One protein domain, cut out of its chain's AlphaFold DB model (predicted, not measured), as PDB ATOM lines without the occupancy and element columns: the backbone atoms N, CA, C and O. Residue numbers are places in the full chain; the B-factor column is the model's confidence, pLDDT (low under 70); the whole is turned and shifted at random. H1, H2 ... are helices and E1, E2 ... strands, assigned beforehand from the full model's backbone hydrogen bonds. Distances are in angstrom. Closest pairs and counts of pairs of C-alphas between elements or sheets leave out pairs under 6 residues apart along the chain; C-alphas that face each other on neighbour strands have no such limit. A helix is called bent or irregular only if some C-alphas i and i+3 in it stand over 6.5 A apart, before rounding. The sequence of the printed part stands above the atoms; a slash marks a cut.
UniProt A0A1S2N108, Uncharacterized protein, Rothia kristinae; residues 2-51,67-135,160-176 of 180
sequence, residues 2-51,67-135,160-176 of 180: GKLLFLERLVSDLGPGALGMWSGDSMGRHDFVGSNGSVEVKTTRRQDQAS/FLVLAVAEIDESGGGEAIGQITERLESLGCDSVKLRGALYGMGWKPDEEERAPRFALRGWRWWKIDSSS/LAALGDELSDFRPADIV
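This is residues 2 to 51, 67 to 135 and 160 to 176 of the 180 residues of an uncharacterized protein of Rothia kristinae (UniProt A0A1S2N108). A twisted wall of three strands, E1, E2 and E3, has H1 packed on it by its first residues, 2 to 6. H1 lies between this sheet and H3, which is side by side with it; H4 and H5 lie farther out beyond H3, and H6 sits at the opposite end of the model, grazing the sheet. H2 and H7 pack on H1. The printed part has 136 residues with seven named helices and three named strands, in the order H1 H2 E1 E2 H3 H4 H5 E3 H6 H7; the sheet is mixed, in the order E1 E2 E3, and the class is mixed, helices and strands. It is compact, with a radius of gyration of the C-alphas of 14.9 A and spans of 44 by 35 by 25 A.

Strand E1, residues 37 to 45, and E2, residues 67 to 82, are parallel neighbours, with N 40 and O 69 within hydrogen-bond range at 2.9 A. E2 and E3, residues 121 to 131, are antiparallel, with N 72 and O 127 at 2.8 A; E2 bends by 150 degrees at residue 79, and beyond the bend N 82 and O 121 are also 2.8 A apart. H1, residues 2 to 14, is on the sheet, the C-alphas of Gly 2 and Ala 73 being 5.6 A apart. H7, residues 172 to 175, is over E1 at a height over the sheet of 7.7 A, and touches H1, closest at the C-alphas of Leu 10 and Pro 172, 5.3 A. H6, residues 160 to 163, only grazes the sheet. H1 touches H3, residues 84 to 93, the same way at a shallow tilt of 12 degrees, closest at the C-alphas of Glu 8 and Leu 91, 6.1 A. With its residues 7 to 11 alone H1 touches H2, residues 16 to 21, opposite ways at a steep tilt of 54 degrees, closest at the C-alphas of Val 11 and Ala 18, 5.3 A. H3 and H4, residues 98 to 107, form a helical hairpin that only just touches, with 3 pairs of C-alphas within 8 A, closest at Glu 92 and Ser 98, 5.7 A. H3 also only just touches H5, residues 112 to 117, with 3 such pairs, closest at Gly 85 and Pro 112, 6.8 A. Every O i to N i+4 pair is within hydrogen-bond range in H1, H3 and H4; H2 has 0 of 2 but 3 of 3 O i to N i+3 pairs, H5 has 0 of 2 and 2 of 3, and H6 and H7 are too short for an i+4 pair.

H1 begins at C-alpha 2, (39.338, -0.415, 21.564), and is 18.3 A long. E2 measures 30.3 A, E3 26.7 A and E1 26.1 A. H5 is irregular, with C-alphas 113 and 116 7.4 A apart. H7 ends at C-alpha 175, (55.712, -0.576, 16.869).

The C-alphas farthest apart, of Asp 113 and Ser 134, are 44.9 A apart. Residues 52 to 66 and 136 to 159 are not printed, with gaps of 21.5 A and 10.8 A between the C-alphas on either side. The link from H2 to E1 is long. The mean pLDDT of the printed part is 92.4; residue 27 and residues 46 to 49 are under 70.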
ATOM      1  N   GLY A   2      38.354  -0.409  22.669       93.75
ATOM      2  CA  GLY A   2      39.338  -0.415  21.564       93.75
ATOM      3  C   GLY A   2      40.800  -0.583  22.000       93.75
ATOM      4  O   GLY A   2      41.484  -1.464  21.495       93.75
ATOM      5  N   LYS A   3      41.252   0.179  23.007       95.69
ATOM      6  CA  LYS A   3      42.611   0.043  23.564       95.69
ATOM      7  C   LYS A   3      42.910  -1.372  24.081       95.69
ATOM      8  O   LYS A   3      43.980  -1.891  23.814       95.69
ATOM      9  N   LEU A   4      41.967  -2.026  24.762       95.88
ATOM     10  CA  LEU A   4      42.173  -3.385  25.283       95.88
ATOM     11  C   LEU A   4      42.239  -4.431  24.174       95.88
ATOM     12  O   LEU A   4      43.069  -5.326  24.240       95.88
ATOM     13  N   LEU A   5      41.412  -4.288  23.138       96.31
ATOM     14  CA  LEU A   5      41.476  -5.151  21.957       96.31
ATOM     15  C   LEU A   5      42.810  -4.985  21.212       96.31
ATOM     16  O   LEU A   5      43.358  -5.957  20.699       96.31
ATOM     17  N   PHE A   6      43.349  -3.761  21.159       97.75
ATOM     18  CA  PHE A   6      44.689  -3.523  20.623       97.75
ATOM     19  C   PHE A   6      45.761  -4.180  21.499       97.75
ATOM     20  O   PHE A   6      46.620  -4.891  20.983       97.75
ATOM     21  N   LEU A   7      45.683  -3.984  22.821       97.81
ATOM     22  CA  LEU A   7      46.607  -4.580  23.784       97.81
ATOM     23  C   LEU A   7      46.605  -6.110  23.704       97.81
ATOM     24  O   LEU A   7      47.670  -6.708  23.731       97.81
ATOM     25  N   GLU A   8      45.441  -6.742  23.567       97.25
ATOM     26  CA  GLU A   8      45.322  -8.197  23.415       97.25
ATOM     27  C   GLU A   8      46.072  -8.711  22.188       97.25
ATOM     28  O   GLU A   8      46.813  -9.692  22.287       97.25
ATOM     29  N   ARG A   9      45.948  -8.026  21.046       96.56
ATOM     30  CA  ARG A   9      46.725  -8.368  19.848       96.56
ATOM     31  C   ARG A   9      48.220  -8.174  20.080       96.56
ATOM     32  O   ARG A   9      49.001  -9.066  19.784       96.56
ATOM     33  N   LEU A  10      48.606  -7.046  20.676       97.44
ATOM     34  CA  LEU A  10      50.005  -6.741  20.964       97.44
ATOM     35  C   LEU A  10      50.641  -7.773  21.915       97.44
ATOM     36  O   LEU A  10      51.759  -8.217  21.682       97.44
ATOM     37  N   VAL A  11      49.921  -8.181  22.962       97.81
ATOM     38  CA  VAL A  11      50.342  -9.222  23.913       97.81
ATOM     39  C   VAL A  11      50.393 -10.595  23.253       97.81
ATOM     40  O   VAL A  11      51.286 -11.379  23.561       97.81
ATOM     41  N   SER A  12      49.477 -10.890  22.332       96.44
ATOM     42  CA  SER A  12      49.514 -12.143  21.569       96.44
ATOM     43  C   SER A  12      50.758 -12.229  20.680       96.44
ATOM     44  O   SER A  12      51.354 -13.298  20.575       96.44
ATOM     45  N   ASP A  13      51.176 -11.106  20.089       95.50
ATOM     46  CA  ASP A  13      52.332 -11.055  19.189       95.50
ATOM     47  C   ASP A  13      53.679 -10.987  19.937       95.50
ATOM     48  O   ASP A  13      54.660 -11.597  19.514       95.50
ATOM     49  N   LEU A  14      53.749 -10.226  21.036       96.38
ATOM     50  CA  LEU A  14      55.002  -9.877  21.728       96.38
ATOM     51  C   LEU A  14      55.134 -10.487  23.135       96.38
ATOM     52  O   LEU A  14      56.165 -10.327  23.793       96.38
ATOM     53  N   GLY A  15      54.100 -11.172  23.617       97.44
ATOM     54  CA  GLY A  15      54.018 -11.718  24.968       97.44
ATOM     55  C   GLY A  15      53.539 -10.710  26.027       97.44
ATOM     56  O   GLY A  15      53.381  -9.513  25.765       97.44
ATOM     57  N   PRO A  16      53.333 -11.167  27.278       97.25
ATOM     58  CA  PRO A  16      52.716 -10.370  28.346       97.25
ATOM     59  C   PRO A  16      53.512  -9.128  28.759       97.25
ATOM     60  O   PRO A  16      52.939  -8.183  29.308       97.25
ATOM     61  N   GLY A  17      54.817  -9.088  28.462       96.06
ATOM     62  CA  GLY A  17      55.659  -7.907  28.672       96.06
ATOM     63  C   GLY A  17      55.198  -6.680  27.877       96.06
ATOM     64  O   GLY A  17      55.462  -5.552  28.296       96.06
ATOM     65  N   ALA A  18      54.440  -6.877  26.792       96.88
ATOM     66  CA  ALA A  18      53.870  -5.802  25.987       96.88
ATOM     67  C   ALA A  18      52.871  -4.918  26.747       96.88
ATOM     68  O   ALA A  18      52.629  -3.785  26.333       96.88
ATOM     69  N   LEU A  19      52.353  -5.372  27.898       97.06
ATOM     70  CA  LEU A  19      51.573  -4.524  28.805       97.06
ATOM     71  C   LEU A  19      52.322  -3.233  29.169       97.06
ATOM     72  O   LEU A  19      51.697  -2.189  29.309       97.06
ATOM     73  N   GLY A  20      53.656  -3.278  29.264       95.56
ATOM     74  CA  GLY A  20      54.477  -2.101  29.557       95.56
ATOM     75  C   GLY A  20      54.523  -1.047  28.443       95.56
ATOM     76  O   GLY A  20      55.011   0.050  28.689       95.56
ATOM     77  N   MET A  21      54.033  -1.358  27.239       96.12
ATOM     78  CA  MET A  21      53.937  -0.408  26.120       96.12
ATOM     79  C   MET A  21      52.616   0.359  26.118       96.12
ATOM     80  O   MET A  21      52.486   1.341  25.391       96.12
ATOM     81  N   TRP A  22      51.625  -0.096  26.887       96.75
ATOM     82  CA  TRP A  22      50.346   0.583  27.013       96.75
ATOM     83  C   TRP A  22      50.430   1.671  28.080       96.75
ATOM     84  O   TRP A  22      50.753   1.400  29.234       96.75
ATOM     85  N   SER A  23      50.079   2.899  27.708       92.31
ATOM     86  CA  SER A  23      50.107   4.047  28.618       92.31
ATOM     87  C   SER A  23      49.030   3.967  29.711       92.31
ATOM     88  O   SER A  23      49.162   4.632  30.736       92.31
ATOM     89  N   GLY A  24      47.974   3.161  29.538       85.12
ATOM     90  CA  GLY A  24      46.937   2.968  30.559       85.12
ATOM     91  C   GLY A  24      46.216   4.264  30.948       85.12
ATOM     92  O   GLY A  24      45.675   4.966  30.090       85.12
ATOM     93  N   ASP A  25      46.202   4.554  32.249       76.44
ATOM     94  CA  ASP A  25      45.673   5.772  32.877       76.44
ATOM     95  C   ASP A  25      46.703   6.914  32.977       76.44
ATOM     96  O   ASP A  25      46.370   8.018  33.416       76.44
ATOM     97  N   SER A  26      47.952   6.680  32.563       74.38
ATOM     98  CA  SER A  26      48.982   7.716  32.561       74.38
ATOM     99  C   SER A  26      48.718   8.774  31.483       74.38
ATOM    100  O   SER A  26      48.125   8.502  30.437       74.38
ATOM    101  N   MET A  27      49.218   9.996  31.701       67.06
ATOM    102  CA  MET A  27      49.168  11.086  30.712       67.06
ATOM    103  C   MET A  27      50.208  10.913  29.590       67.06
ATOM    104  O   MET A  27      50.882  11.865  29.191       67.06
ATOM    105  N   GLY A  28      50.373   9.686  29.091       76.56
ATOM    106  CA  GLY A  28      51.132   9.423  27.876       76.56
ATOM    107  C   GLY A  28      50.503  10.150  26.686       76.56
ATOM    108  O   GLY A  28      49.282  10.270  26.591       76.56
ATOM    109  N   ARG A  29      51.340  10.652  25.770       88.88
ATOM    110  CA  ARG A  29      50.859  11.343  24.559       88.88
ATOM    111  C   ARG A  29      50.014  10.424  23.674       88.88
ATOM    112  O   ARG A  29      49.011  10.873  23.128       88.88
ATOM    113  N   HIS A  30      50.455   9.175  23.534       95.75
ATOM    114  CA  HIS A  30      49.826   8.145  22.713       95.75
ATOM    115  C   HIS A  30      49.433   6.957  23.585       95.75
ATOM    116  O   HIS A  30      50.076   6.682  24.605       95.75
ATOM    117  N   ASP A  31      48.412   6.225  23.156       96.44
ATOM    118  CA  ASP A  31      47.938   5.038  23.865       96.44
ATOM    119  C   ASP A  31      48.990   3.934  23.979       96.44
ATOM    120  O   ASP A  31      49.110   3.330  25.042       96.44
ATOM    121  N   PHE A  32      49.753   3.683  22.913       97.62
ATOM    122  CA  PHE A  32      50.812   2.675  22.896       97.62
ATOM    123  C   PHE A  32      52.119   3.269  22.393       97.62
ATOM    124  O   PHE A  32      52.130   3.974  21.382       97.62
ATOM    125  N   VAL A  33      53.221   2.956  23.070       96.44
ATOM    126  CA  VAL A  33      54.560   3.441  22.721       96.44
ATOM    127  C   VAL A  33      55.536   2.267  22.701       96.44
ATOM    128  O   VAL A  33      55.817   1.659  23.731       96.44
ATOM    129  N   GLY A  34      56.052   1.956  21.514       95.56
ATOM    130  CA  GLY A  34      57.121   0.987  21.296       95.56
ATOM    131  C   GLY A  34      58.435   1.659  20.884       95.56
ATOM    132  O   GLY A  34      58.551   2.884  20.837       95.56
ATOM    133  N   SER A  35      59.453   0.849  20.582       95.38
ATOM    134  CA  SER A  35      60.792   1.337  20.214       95.38
ATOM    135  C   SER A  35      60.890   1.909  18.793       95.38
ATOM    136  O   SER A  35      61.806   2.680  18.514       95.38
ATOM    137  N   ASN A  36      59.970   1.534  17.902       96.19
ATOM    138  CA  ASN A  36      59.957   1.904  16.482       96.19
ATOM    139  C   ASN A  36      58.749   2.775  16.097       96.19
ATOM    140  O   ASN A  36      58.766   3.444  15.063       96.19
ATOM    141  N   GLY A  37      57.713   2.822  16.935       96.56
ATOM    142  CA  GLY A  37      56.547   3.658  16.688       96.56
ATOM    143  C   GLY A  37      55.600   3.770  17.874       96.56
ATOM    144  O   GLY A  37      55.788   3.160  18.925       96.56
ATOM    145  N   SER A  38      54.570   4.587  17.700       97.56
ATOM    146  CA  SER A  38      53.468   4.769  18.640       97.56
ATOM    147  C   SER A  38      52.123   4.561  17.949       97.56
ATOM    148  O   SER A  38      52.006   4.746  16.736       97.56
ATOM    149  N   VAL A  39      51.097   4.224  18.729       98.31
ATOM    150  CA  VAL A  39      49.713   4.124  18.256       98.31
ATOM    151  C   VAL A  39      48.795   4.970  19.119       98.31
ATOM    152  O   VAL A  39      48.823   4.873  20.345       98.31
ATOM    153  N   GLU A  40      47.935   5.744  18.466       97.88
ATOM    154  CA  GLU A  40      46.757   6.355  19.078       97.88
ATOM    155  C   GLU A  40      45.520   5.541  18.678       97.88
ATOM    156  O   GLU A  40      45.237   5.382  17.489       97.88
ATOM    157  N   VAL A  41      44.776   5.007  19.651       97.56
ATOM    158  CA  VAL A  41      43.641   4.114  19.394       97.56
ATOM    159  C   VAL A  41      42.325   4.862  19.562       97.56
ATOM    160  O   VAL A  41      41.985   5.374  20.630       97.56
ATOM    161  N   LYS A  42      41.506   4.856  18.513       96.44
ATOM    162  CA  LYS A  42      40.136   5.370  18.524       96.44
ATOM    163  C   LYS A  42      39.137   4.255  18.258       96.44
ATOM    164  O   LYS A  42      39.460   3.194  17.736       96.44
ATOM    165  N   THR A  43      37.892   4.510  18.632       94.06
ATOM    166  CA  THR A  43      36.760   3.635  18.324       94.06
ATOM    167  C   THR A  43      35.742   4.413  17.517       94.06
ATOM    168  O   THR A  43      35.448   5.557  17.868       94.06
ATOM    169  N   THR A  44      35.156   3.782  16.510       92.44
ATOM    170  CA  THR A  44      33.985   4.317  15.812       92.44
ATOM    171  C   THR A  44      32.880   3.268  15.738       92.44
ATOM    172  O   THR A  44      33.149   2.065  15.754       92.44
ATOM    173  N   ARG A  45      31.628   3.728  15.706       86.38
ATOM    174  CA  ARG A  45      30.442   2.880  15.520       86.38
ATOM    175  C   ARG A  45      30.051   2.886  14.049       86.38
ATOM    176  O   ARG A  45      30.282   3.882  13.371       86.38
ATOM    177  N   ARG A  46      29.367   1.840  13.566       69.62
ATOM    178  CA  ARG A  46      28.939   1.750  12.155       69.62
ATOM    179  C   ARG A  46      28.209   2.996  11.630       69.62
ATOM    180  O   ARG A  46      28.399   3.391  10.487       69.62
ATOM    181  N   GLN A  47      27.402   3.633  12.478       64.19
ATOM    182  CA  GLN A  47      26.645   4.844  12.137       64.19
ATOM    183  C   GLN A  47      27.509   6.116  11.994       64.19
ATOM    184  O   GLN A  47      27.031   7.086  11.419       64.19
ATOM    185  N   ASP A  48      28.758   6.119  12.479       67.56
ATOM    186  CA  ASP A  48      29.691   7.262  12.433       67.56
ATOM    187  C   ASP A  48      31.076   6.861  11.873       67.56
ATOM    188  O   ASP A  48      32.091   7.491  12.166       67.56
ATOM    189  N   GLN A  49      31.133   5.815  11.030       67.75
ATOM    190  CA  GLN A  49      32.372   5.265  10.436       67.75
ATOM    191  C   GLN A  49      33.212   6.273   9.645       67.75
ATOM    192  O   GLN A  49      34.350   5.987   9.278       67.75
ATOM    193  N   ALA A  50      32.656   7.444   9.351       83.19
ATOM    194  CA  ALA A  50      33.351   8.493   8.635       83.19
ATOM    195  C   ALA A  50      34.260   9.337   9.538       83.19
ATOM    196  O   ALA A  50      35.065  10.097   9.003       83.19
ATOM    197  N   SER A  51      34.152   9.254  10.873       92.94
ATOM    198  CA  SER A  51      34.933  10.119  11.760       92.94
ATOM    199  C   SER A  51      35.308   9.515  13.114       92.94
ATOM    200  O   SER A  51      34.714   8.543  13.579       92.94
ATOM    201  N   PHE A  67      57.349   6.151  13.967       96.88
ATOM    202  CA  PHE A  67      56.106   6.559  13.312       96.88
ATOM    203  C   PHE A  67      54.955   6.713  14.315       96.88
ATOM    204  O   PHE A  67      55.015   6.194  15.430       96.88
ATOM    205  N   LEU A  68      53.880   7.384  13.898       97.81
ATOM    206  CA  LEU A  68      52.586   7.355  14.579       97.81
ATOM    207  C   LEU A  68      51.548   6.686  13.678       97.81
ATOM    208  O   LEU A  68      51.435   7.029  12.500       97.81
ATOM    209  N   VAL A  69      50.781   5.754  14.238       98.38
ATOM    210  CA  VAL A  69      49.599   5.176  13.590       98.38
ATOM    211  C   VAL A  69      48.343   5.559  14.363       98.38
ATOM    212  O   VAL A  69      48.261   5.370  15.576       98.38
ATOM    213  N   LEU A  70      47.346   6.074  13.649       98.19
ATOM    214  CA  LEU A  70      45.974   6.156  14.128       98.19
ATOM    215  C   LEU A  70      45.295   4.811  13.862       98.19
ATOM    216  O   LEU A  70      45.058   4.438  12.712       98.19
ATOM    217  N   ALA A  71      44.976   4.099  14.934       97.94
ATOM    218  CA  ALA A  71      44.296   2.816  14.905       97.94
ATOM    219  C   ALA A  71      42.817   2.991  15.234       97.94
ATOM    220  O   ALA A  71      42.466   3.364  16.353       97.94
ATOM    221  N   VAL A  72      41.932   2.698  14.287       96.88
ATOM    222  CA  VAL A  72      40.489   2.835  14.484       96.88
ATOM    223  C   VAL A  72      39.849   1.457  14.580       96.88
ATOM    224  O   VAL A  72      39.776   0.722  13.598       96.88
ATOM    225  N   ALA A  73      39.361   1.122  15.773       95.31
ATOM    226  CA  ALA A  73      38.528  -0.049  16.003       95.31
ATOM    227  C   ALA A  73      37.080   0.257  15.608       95.31
ATOM    228  O   ALA A  73      36.421   1.106  16.219       95.31
ATOM    229  N   GLU A  74      36.566  -0.464  14.620       93.69
ATOM    230  CA  GLU A  74      35.150  -0.421  14.275       93.69
ATOM    231  C   GLU A  74      34.392  -1.378  15.193       93.69
ATOM    232  O   GLU A  74      34.609  -2.591  15.155       93.69
ATOM    233  N   ILE A  75      33.527  -0.833  16.046       91.81
ATOM    234  CA  ILE A  75      32.791  -1.601  17.051       91.81
ATOM    235  C   ILE A  75      31.287  -1.396  16.912       91.81
ATOM    236  O   ILE A  75      30.816  -0.284  16.680       91.81
ATOM    237  N   ASP A  76      30.527  -2.462  17.135       90.69
ATOM    238  CA  ASP A  76      29.072  -2.401  17.228       90.69
ATOM    239  C   ASP A  76      28.614  -2.826  18.616       90.69
ATOM    240  O   ASP A  76      29.092  -3.816  19.167       90.69
ATOM    241  N   GLU A  77      27.647  -2.094  19.160       87.88
ATOM    242  CA  GLU A  77      26.949  -2.523  20.364       87.88
ATOM    243  C   GLU A  77      26.130  -3.779  20.042       87.88
ATOM    244  O   GLU A  77      25.373  -3.820  19.069       87.88
ATOM    245  N   SER A  78      26.335  -4.843  20.810       82.88
ATOM    246  CA  SER A  78      25.729  -6.145  20.551       82.88
ATOM    247  C   SER A  78      25.521  -6.884  21.860       82.88
ATOM    248  O   SER A  78      26.460  -7.023  22.633       82.88
ATOM    249  N   GLY A  79      24.324  -7.434  22.083       75.75
ATOM    250  CA  GLY A  79      24.040  -8.240  23.278       75.75
ATOM    251  C   GLY A  79      24.938  -9.478  23.421       75.75
ATOM    252  O   GLY A  79      25.157  -9.934  24.537       75.75
ATOM    253  N   GLY A  80      25.499  -9.984  22.315       78.81
ATOM    254  CA  GLY A  80      26.498 -11.062  22.299       78.81
ATOM    255  C   GLY A  80      27.945 -10.579  22.155       78.81
ATOM    256  O   GLY A  80      28.831 -11.391  21.912       78.81
ATOM    257  N   GLY A  81      28.178  -9.268  22.231       86.12
ATOM    258  CA  GLY A  81      29.510  -8.684  22.211       86.12
ATOM    259  C   GLY A  81      30.256  -8.894  23.524       86.12
ATOM    260  O   GLY A  81      29.760  -9.475  24.494       86.12
ATOM    261  N   GLU A  82      31.459  -8.354  23.565       90.19
ATOM    262  CA  GLU A  82      32.369  -8.521  24.681       90.19
ATOM    263  C   GLU A  82      32.265  -7.343  25.639       90.19
ATOM    264  O   GLU A  82      32.061  -6.193  25.236       90.19
ATOM    265  N   ALA A  83      32.393  -7.653  26.921       92.25
ATOM    266  CA  ALA A  83      32.537  -6.674  27.981       92.25
ATOM    267  C   ALA A  83      34.035  -6.469  28.299       92.25
ATOM    268  O   ALA A  83      34.880  -7.282  27.912       92.25
ATOM    269  N   ILE A  84      34.387  -5.369  28.966       92.75
ATOM    270  CA  ILE A  84      35.786  -5.043  29.287       92.75
ATOM    271  C   ILE A  84      36.415  -6.147  30.145       92.75
ATOM    272  O   ILE A  84      37.524  -6.582  29.849       92.75
ATOM    273  N   GLY A  85      35.687  -6.639  31.147       93.56
ATOM    274  CA  GLY A  85      36.126  -7.686  32.063       93.56
ATOM    275  C   GLY A  85      36.510  -8.979  31.351       93.56
ATOM    276  O   GLY A  85      37.519  -9.577  31.700       93.56
ATOM    277  N   GLN A  86      35.794  -9.355  30.288       93.75
ATOM    278  CA  GLN A  86      36.111 -10.564  29.520       93.75
ATOM    279  C   GLN A  86      37.451 -10.443  28.781       93.75
ATOM    280  O   GLN A  86      38.201 -11.412  28.700       93.75
ATOM    281  N   ILE A  87      37.779  -9.257  28.262       95.38
ATOM    282  CA  ILE A  87      39.077  -9.009  27.615       95.38
ATOM    283  C   ILE A  87      40.181  -8.951  28.672       95.38
ATOM    284  O   ILE A  87      41.265  -9.495  28.469       95.38
ATOM    285  N   THR A  88      39.897  -8.338  29.822       95.62
ATOM    286  CA  THR A  88      40.810  -8.300  30.971       95.62
ATOM    287  C   THR A  88      41.184  -9.709  31.429       95.62
ATOM    288  O   THR A  88      42.365 -10.007  31.557       95.62
ATOM    289  N   GLU A  89      40.207 -10.598  31.613       95.81
ATOM    290  CA  GLU A  89      40.440 -11.997  31.997       95.81
ATOM    291  C   GLU A  89      41.308 -12.742  30.977       95.81
ATOM    292  O   GLU A  89      42.205 -13.497  31.355       95.81
ATOM    293  N   ARG A  90      41.099 -12.505  29.676       96.44
ATOM    294  CA  ARG A  90      41.944 -13.111  28.640       96.44
ATOM    295  C   ARG A  90      43.370 -12.586  28.674       96.44
ATOM    296  O   ARG A  90      44.296 -13.390  28.634       96.44
ATOM    297  N   LEU A  91      43.566 -11.279  28.817       97.81
ATOM    298  CA  LEU A  91      44.897 -10.690  28.989       97.81
ATOM    299  C   LEU A  91      45.625 -11.282  30.204       97.81
ATOM    300  O   LEU A  91      46.804 -11.619  30.123       97.81
ATOM    301  N   GLU A  92      44.921 -11.474  31.319       97.81
ATOM    302  CA  GLU A  92      45.471 -12.145  32.501       97.81
ATOM    303  C   GLU A  92      45.828 -13.607  32.216       97.81
ATOM    304  O   GLU A  92      46.897 -14.067  32.616       97.81
ATOM    305  N   SER A  93      44.993 -14.324  31.457       97.56
ATOM    306  CA  SER A  93      45.290 -15.697  31.027       97.56
ATOM    307  C   SER A  93      46.495 -15.793  30.079       97.56
ATOM    308  O   SER A  93      47.183 -16.812  30.067       97.56
ATOM    309  N   LEU A  94      46.800 -14.717  29.342       97.25
ATOM    310  CA  LEU A  94      48.013 -14.571  28.526       97.25
ATOM    311  C   LEU A  94      49.257 -14.218  29.367       97.25
ATOM    312  O   LEU A  94      50.353 -14.070  28.827       97.25
ATOM    313  N   GLY A  95      49.111 -14.104  30.691       97.88
ATOM    314  CA  GLY A  95      50.199 -13.857  31.632       97.88
ATOM    315  C   GLY A  95      50.464 -12.382  31.924       97.88
ATOM    316  O   GLY A  95      51.501 -12.064  32.509       97.88
ATOM    317  N   CYS A  96      49.576 -11.465  31.518       97.88
ATOM    318  CA  CYS A  96      49.702 -10.061  31.903       97.88
ATOM    319  C   CYS A  96      49.584  -9.891  33.423       97.88
ATOM    320  O   CYS A  96      48.779 -10.547  34.082       97.88
ATOM    321  N   ASP A  97      50.358  -8.953  33.969       97.44
ATOM    322  CA  ASP A  97      50.292  -8.574  35.381       97.44
ATOM    323  C   ASP A  97      48.898  -8.020  35.715       97.44
ATOM    324  O   ASP A  97      48.548  -6.893  35.352       97.44
ATOM    325  N   SER A  98      48.104  -8.832  36.415       96.38
ATOM    326  CA  SER A  98      46.720  -8.523  36.776       96.38
ATOM    327  C   SER A  98      46.596  -7.268  37.636       96.38
ATOM    328  O   SER A  98      45.615  -6.535  37.511       96.38
ATOM    329  N   VAL A  99      47.573  -6.999  38.511       95.88
ATOM    330  CA  VAL A  99      47.541  -5.831  39.400       95.88
ATOM    331  C   VAL A  99      47.732  -4.564  38.578       95.88
ATOM    332  O   VAL A  99      46.953  -3.621  38.721       95.88
ATOM    333  N   LYS A 100      48.715  -4.555  37.671       95.19
ATOM    334  CA  LYS A 100      48.951  -3.416  36.771       95.19
ATOM    335  C   LYS A 100      47.790  -3.197  35.807       95.19
ATOM    336  O   LYS A 100      47.320  -2.070  35.675       95.19
ATOM    337  N   LEU A 101      47.312  -4.263  35.164       96.38
ATOM    338  CA  LEU A 101      46.224  -4.192  34.191       96.38
ATOM    339  C   LEU A 101      44.934  -3.666  34.829       96.38
ATOM    340  O   LEU A 101      44.372  -2.678  34.356       96.38
ATOM    341  N   ARG A 102      44.478  -4.284  35.926       95.25
ATOM    342  CA  ARG A 102      43.266  -3.832  36.623       95.25
ATOM    343  C   ARG A 102      43.446  -2.437  37.216       95.25
ATOM    344  O   ARG A 102      42.525  -1.638  37.114       95.25
ATOM    345  N   GLY A 103      44.621  -2.124  37.768       94.56
ATOM    346  CA  GLY A 103      44.958  -0.789  38.274       94.56
ATOM    347  C   GLY A 103      44.743   0.309  37.231       94.56
ATOM    348  O   GLY A 103      43.993   1.251  37.485       94.56
ATOM    349  N   ALA A 104      45.309   0.138  36.033       93.88
ATOM    350  CA  ALA A 104      45.116   1.073  34.926       93.88
ATOM    351  C   ALA A 104      43.639   1.177  34.507       93.88
ATOM    352  O   ALA A 104      43.125   2.269  34.274       93.88
ATOM    353  N   LEU A 105      42.917   0.053  34.455       94.12
ATOM    354  CA  LEU A 105      41.492   0.057  34.116       94.12
ATOM    355  C   LEU A 105      40.645   0.808  35.149       94.12
ATOM    356  O   LEU A 105      39.781   1.594  34.757       94.12
ATOM    357  N   TYR A 106      40.918   0.628  36.443       93.81
ATOM    358  CA  TYR A 106      40.272   1.397  37.505       93.81
ATOM    359  C   TYR A 106      40.539   2.897  37.357       93.81
ATOM    360  O   TYR A 106      39.601   3.689  37.445       93.81
ATOM    361  N   GLY A 107      41.785   3.293  37.066       91.44
ATOM    362  CA  GLY A 107      42.149   4.691  36.795       91.44
ATOM    363  C   GLY A 107      41.407   5.288  35.592       91.44
ATOM    364  O   GLY A 107      41.062   6.467  35.584       91.44
ATOM    365  N   MET A 108      41.062   4.453  34.609       89.69
ATOM    366  CA  MET A 108      40.235   4.820  33.453       89.69
ATOM    367  C   MET A 108      38.719   4.786  33.729       89.69
ATOM    368  O   MET A 108      37.927   5.033  32.817       89.69
ATOM    369  N   GLY A 109      38.300   4.486  34.963       90.94
ATOM    370  CA  GLY A 109      36.900   4.460  35.387       90.94
ATOM    371  C   GLY A 109      36.171   3.139  35.136       90.94
ATOM    372  O   GLY A 109      34.946   3.104  35.240       90.94
ATOM    373  N   TRP A 110      36.884   2.058  34.803       91.81
ATOM    374  CA  TRP A 110      36.283   0.726  34.744       91.81
ATOM    375  C   TRP A 110      35.909   0.237  36.146       91.81
ATOM    376  O   TRP A 110      36.669   0.409  37.099       91.81
ATOM    377  N   LYS A 111      34.739  -0.393  36.257       90.94
ATOM    378  CA  LYS A 111      34.159  -0.873  37.510       90.94
ATOM    379  C   LYS A 111      33.605  -2.295  37.331       90.94
ATOM    380  O   LYS A 111      32.585  -2.459  36.663       90.94
ATOM    381  N   PRO A 112      34.258  -3.321  37.902       88.81
ATOM    382  CA  PRO A 112      33.872  -4.724  37.751       88.81
ATOM    383  C   PRO A 112      32.458  -5.039  38.249       88.81
ATOM    384  O   PRO A 112      31.795  -5.925  37.726       88.81
ATOM    385  N   ASP A 113      31.988  -4.322  39.265       90.62
ATOM    386  CA  ASP A 113      30.662  -4.460  39.868       90.62
ATOM    387  C   ASP A 113      29.526  -3.934  38.975       90.62
ATOM    388  O   ASP A 113      28.377  -4.347  39.120       90.62
ATOM    389  N   GLU A 114      29.840  -3.064  38.015       89.75
ATOM    390  CA  GLU A 114      28.885  -2.544  37.032       89.75
ATOM    391  C   GLU A 114      28.892  -3.357  35.716       89.75
ATOM    392  O   GLU A 114      28.062  -3.117  34.837       89.75
ATOM    393  N   GLU A 115      29.779  -4.352  35.587       84.94
ATOM    394  CA  GLU A 115      30.069  -5.066  34.333       84.94
ATOM    395  C   GLU A 115      28.855  -5.804  33.752       84.94
ATOM    396  O   GLU A 115      28.653  -5.816  32.540       84.94
ATOM    397  N   GLU A 116      28.005  -6.388  34.601       85.38
ATOM    398  CA  GLU A 116      26.803  -7.109  34.156       85.38
ATOM    399  C   GLU A 116      25.828  -6.192  33.398       85.38
ATOM    400  O   GLU A 116      25.136  -6.630  32.478       85.38
ATOM    401  N   ARG A 117      25.801  -4.904  33.761       86.06
ATOM    402  CA  ARG A 117      24.950  -3.875  33.146       86.06
ATOM    403  C   ARG A 117      25.684  -3.066  32.078       86.06
ATOM    404  O   ARG A 117      25.058  -2.232  31.423       86.06
ATOM    405  N   ALA A 118      26.989  -3.270  31.923       86.00
ATOM    406  CA  ALA A 118      27.793  -2.528  30.973       86.00
ATOM    407  C   ALA A 118      27.427  -2.917  29.527       86.00
ATOM    408  O   ALA A 118      27.128  -4.082  29.239       86.00
ATOM    409  N   PRO A 119      27.460  -1.956  28.588       85.00
ATOM    410  CA  PRO A 119      27.233  -2.252  27.184       85.00
ATOM    411  C   PRO A 119      28.325  -3.177  26.643       85.00
ATOM    412  O   PRO A 119      29.513  -3.039  26.949       85.00
ATOM    413  N   ARG A 120      27.898  -4.107  25.793       90.38
ATOM    414  CA  ARG A 120      28.745  -5.109  25.151       90.38
ATOM    415  C   ARG A 120      29.046  -4.698  23.722       90.38
ATOM    416  O   ARG A 120      28.158  -4.230  23.007       90.38
ATOM    417  N   PHE A 121      30.287  -4.898  23.294       90.75
ATOM    418  CA  PHE A 121      30.738  -4.473  21.974       90.75
ATOM    419  C   PHE A 121      31.394  -5.615  21.215       90.75
ATOM    420  O   PHE A 121      32.237  -6.327  21.747       90.75
ATOM    421  N   ALA A 122      31.021  -5.768  19.951       92.25
ATOM    422  CA  ALA A 122      31.687  -6.667  19.025       92.25
ATOM    423  C   ALA A 122      32.632  -5.862  18.128       92.25
ATOM    424  O   ALA A 122      32.216  -4.876  17.514       92.25
ATOM    425  N   LEU A 123      33.887  -6.299  18.025       93.06
ATOM    426  CA  LEU A 123      34.835  -5.775  17.044       93.06
ATOM    427  C   LEU A 123      34.444  -6.257  15.640       93.06
ATOM    428  O   LEU A 123      34.244  -7.450  15.416       93.06
ATOM    429  N   ARG A 124      34.349  -5.330  14.689       92.44
ATOM    430  CA  ARG A 124      34.079  -5.621  13.272       92.44
ATOM    431  C   ARG A 124      35.339  -5.642  12.436       92.44
ATOM    432  O   ARG A 124      35.471  -6.475  11.547       92.44
ATOM    433  N   GLY A 125      36.265  -4.753  12.748       92.69
ATOM    434  CA  GLY A 125      37.499  -4.616  12.007       92.69
ATOM    435  C   GLY A 125      38.369  -3.521  12.586       92.69
ATOM    436  O   GLY A 125      37.972  -2.786  13.495       92.69
ATOM    437  N   TRP A 126      39.570  -3.443  12.038       95.12
ATOM    438  CA  TRP A 126      40.490  -2.353  12.285       95.12
ATOM    439  C   TRP A 126      40.791  -1.644  10.982       95.12
ATOM    440  O   TRP A 126      40.894  -2.287   9.939       95.12
ATOM    441  N   ARG A 127      40.965  -0.333  11.087       95.62
ATOM    442  CA  ARG A 127      41.438   0.536  10.017       95.62
ATOM    443  C   ARG A 127      42.596   1.364  10.548       95.62
ATOM    444  O   ARG A 127      42.607   1.717  11.732       95.62
ATOM    445  N   TRP A 128      43.573   1.646   9.699       97.19
ATOM    446  CA  TRP A 128      44.860   2.181  10.132       97.19
ATOM    447  C   TRP A 128      45.304   3.309   9.216       97.19
ATOM    448  O   TRP A 128      45.290   3.152   7.999       97.19
ATOM    449  N   TRP A 129      45.781   4.406   9.796       97.75
ATOM    450  CA  TRP A 129      46.403   5.494   9.045       97.75
ATOM    451  C   TRP A 129      47.738   5.846   9.665       97.75
ATOM    452  O   TRP A 129      47.834   6.033  10.880       97.75
ATOM    453  N   LYS A 130      48.763   5.984   8.830       97.31
ATOM    454  CA  LYS A 130      49.996   6.634   9.259       97.31
ATOM    455  C   LYS A 130      49.723   8.128   9.403       97.31
ATOM    456  O   LYS A 130      49.178   8.741   8.492       97.31
ATOM    457  N   ILE A 131      50.112   8.693  10.539       97.50
ATOM    458  CA  ILE A 131      50.038  10.131  10.783       97.50
ATOM    459  C   ILE A 131      51.444  10.709  10.661       97.50
ATOM    460  O   ILE A 131      52.367  10.283  11.359       97.50
ATOM    461  N   ASP A 132      51.602  11.675   9.767       94.44
ATOM    462  CA  ASP A 132      52.843  12.410   9.549       94.44
ATOM    463  C   ASP A 132      52.569  13.896   9.268       94.44
ATOM    464  O   ASP A 132      51.447  14.382   9.411       94.44
ATOM    465  N   SER A 133      53.609  14.647   8.901       90.19
ATOM    466  CA  SER A 133      53.513  16.090   8.661       90.19
ATOM    467  C   SER A 133      52.634  16.476   7.466       90.19
ATOM    468  O   SER A 133      52.321  17.652   7.313       90.19
ATOM    469  N   SER A 134      52.279  15.527   6.596       91.62
ATOM    470  CA  SER A 134      51.368  15.746   5.468       91.62
ATOM    471  C   SER A 134      49.909  15.432   5.806       91.62
ATOM    472  O   SER A 134      49.010  15.844   5.073       91.62
ATOM    473  N   SER A 135      49.655  14.731   6.917       95.31
ATOM    474  CA  SER A 135      48.302  14.382   7.339       95.31
ATOM    475  C   SER A 135      47.508  15.639   7.732       95.31
ATOM    476  O   SER A 135      48.016  16.471   8.488       95.31
ATOM    477  N   LEU A 160      37.854  10.508   8.657       94.38
ATOM    478  CA  LEU A 160      38.769   9.441   8.241       94.38
ATOM    479  C   LEU A 160      38.969   9.429   6.723       94.38
ATOM    480  O   LEU A 160      40.069   9.185   6.250       94.38
ATOM    481  N   ALA A 161      37.933   9.781   5.954       91.25
ATOM    482  CA  ALA A 161      38.028   9.877   4.496       91.25
ATOM    483  C   ALA A 161      38.993  10.983   4.028       91.25
ATOM    484  O   ALA A 161      39.488  10.934   2.907       91.25
ATOM    485  N   ALA A 162      39.262  11.981   4.877       92.56
ATOM    486  CA  ALA A 162      40.202  13.054   4.569       92.56
ATOM    487  C   ALA A 162      41.670  12.663   4.812       92.56
ATOM    488  O   ALA A 162      42.555  13.396   4.386       92.56
ATOM    489  N   LEU A 163      41.941  11.535   5.481       94.12
ATOM    490  CA  LEU A 163      43.305  11.087   5.787       94.12
ATOM    491  C   LEU A 163      44.001  10.382   4.614       94.12
ATOM    492  O   LEU A 163      45.199  10.128   4.698       94.12
ATOM    493  N   GLY A 164      43.280  10.101   3.526       91.56
ATOM    494  CA  GLY A 164      43.812   9.367   2.381       91.56
ATOM    495  C   GLY A 164      43.838   7.857   2.619       91.56
ATOM    496  O   GLY A 164      42.942   7.310   3.270       91.56
ATOM    497  N   ASP A 165      44.849   7.199   2.054       93.50
ATOM    498  CA  ASP A 165      44.934   5.741   2.002       93.50
ATOM    499  C   ASP A 165      45.187   5.109   3.377       93.50
ATOM    500  O   ASP A 165      45.978   5.588   4.194       93.50
ATOM    501  N   GLU A 166      44.509   3.988   3.611       95.00
ATOM    502  CA  GLU A 166      44.696   3.151   4.791       95.00
ATOM    503  C   GLU A 166      45.937   2.266   4.649       95.00
ATOM    504  O   GLU A 166      46.287   1.823   3.555       95.00
ATOM    505  N   LEU A 167      46.582   1.944   5.771       95.81
ATOM    506  CA  LEU A 167      47.624   0.919   5.793       95.81
ATOM    507  C   LEU A 167      46.968  -0.464   5.704       95.81
ATOM    508  O   LEU A 167      46.197  -0.843   6.585       95.81
ATOM    509  N   SER A 168      47.317  -1.233   4.672       91.69
ATOM    510  CA  SER A 168      46.819  -2.599   4.465       91.69
ATOM    511  C   SER A 168      47.445  -3.627   5.408       91.69
ATOM    512  O   SER A 168      46.770  -4.561   5.826       91.69
ATOM    513  N   ASP A 169      48.720  -3.439   5.759       89.19
ATOM    514  CA  ASP A 169      49.553  -4.494   6.357       89.19
ATOM    515  C   ASP A 169      50.105  -4.137   7.745       89.19
ATOM    516  O   ASP A 169      51.042  -4.773   8.224       89.19
ATOM    517  N   PHE A 170      49.539  -3.124   8.409       94.75
ATOM    518  CA  PHE A 170      49.981  -2.753   9.753       94.75
ATOM    519  C   PHE A 170      49.619  -3.833  10.778       94.75
ATOM    520  O   PHE A 170      48.452  -4.212  10.927       94.75
ATOM    521  N   ARG A 171      50.617  -4.271  11.546       94.62
ATOM    522  CA  ARG A 171      50.453  -5.176  12.684       94.62
ATOM    523  C   ARG A 171      50.828  -4.446  13.973       94.62
ATOM    524  O   ARG A 171      51.816  -3.714  13.984       94.62
ATOM    525  N   PRO A 172      50.117  -4.680  15.091       94.19
ATOM    526  CA  PRO A 172      50.459  -4.074  16.379       94.19
ATOM    527  C   PRO A 172      51.933  -4.235  16.763       94.19
ATOM    528  O   PRO A 172      52.533  -3.279  17.242       94.19
ATOM    529  N   ALA A 173      52.534  -5.396  16.486       95.56
ATOM    530  CA  ALA A 173      53.947  -5.667  16.743       95.56
ATOM    531  C   ALA A 173      54.934  -4.743  16.001       95.56
ATOM    532  O   ALA A 173      56.055  -4.570  16.474       95.56
ATOM    533  N   ASP A 174      54.537  -4.105  14.894       96.12
ATOM    534  CA  ASP A 174      55.426  -3.258  14.083       96.12
ATOM    535  C   ASP A 174      55.890  -1.989  14.838       96.12
ATOM    536  O   ASP A 174      56.848  -1.321  14.428       96.12
ATOM    537  N   ILE A 175      55.250  -1.651  15.970       96.00
ATOM    538  CA  ILE A 175      55.712  -0.576  16.869       96.00
ATOM    539  C   ILE A 175      57.017  -0.907  17.592       96.00
ATOM    540  O   ILE A 175      57.626  -0.021  18.194       96.00
ATOM    541  N   VAL A 176      57.460  -2.159  17.533       95.00
ATOM    542  CA  VAL A 176      58.767  -2.604  18.008       95.00
ATOM    543  C   VAL A 176      59.647  -2.873  16.795       95.00
ATOM    544  O   VAL A 176      59.233  -3.524  15.841       95.00
TER     545      VAL A 176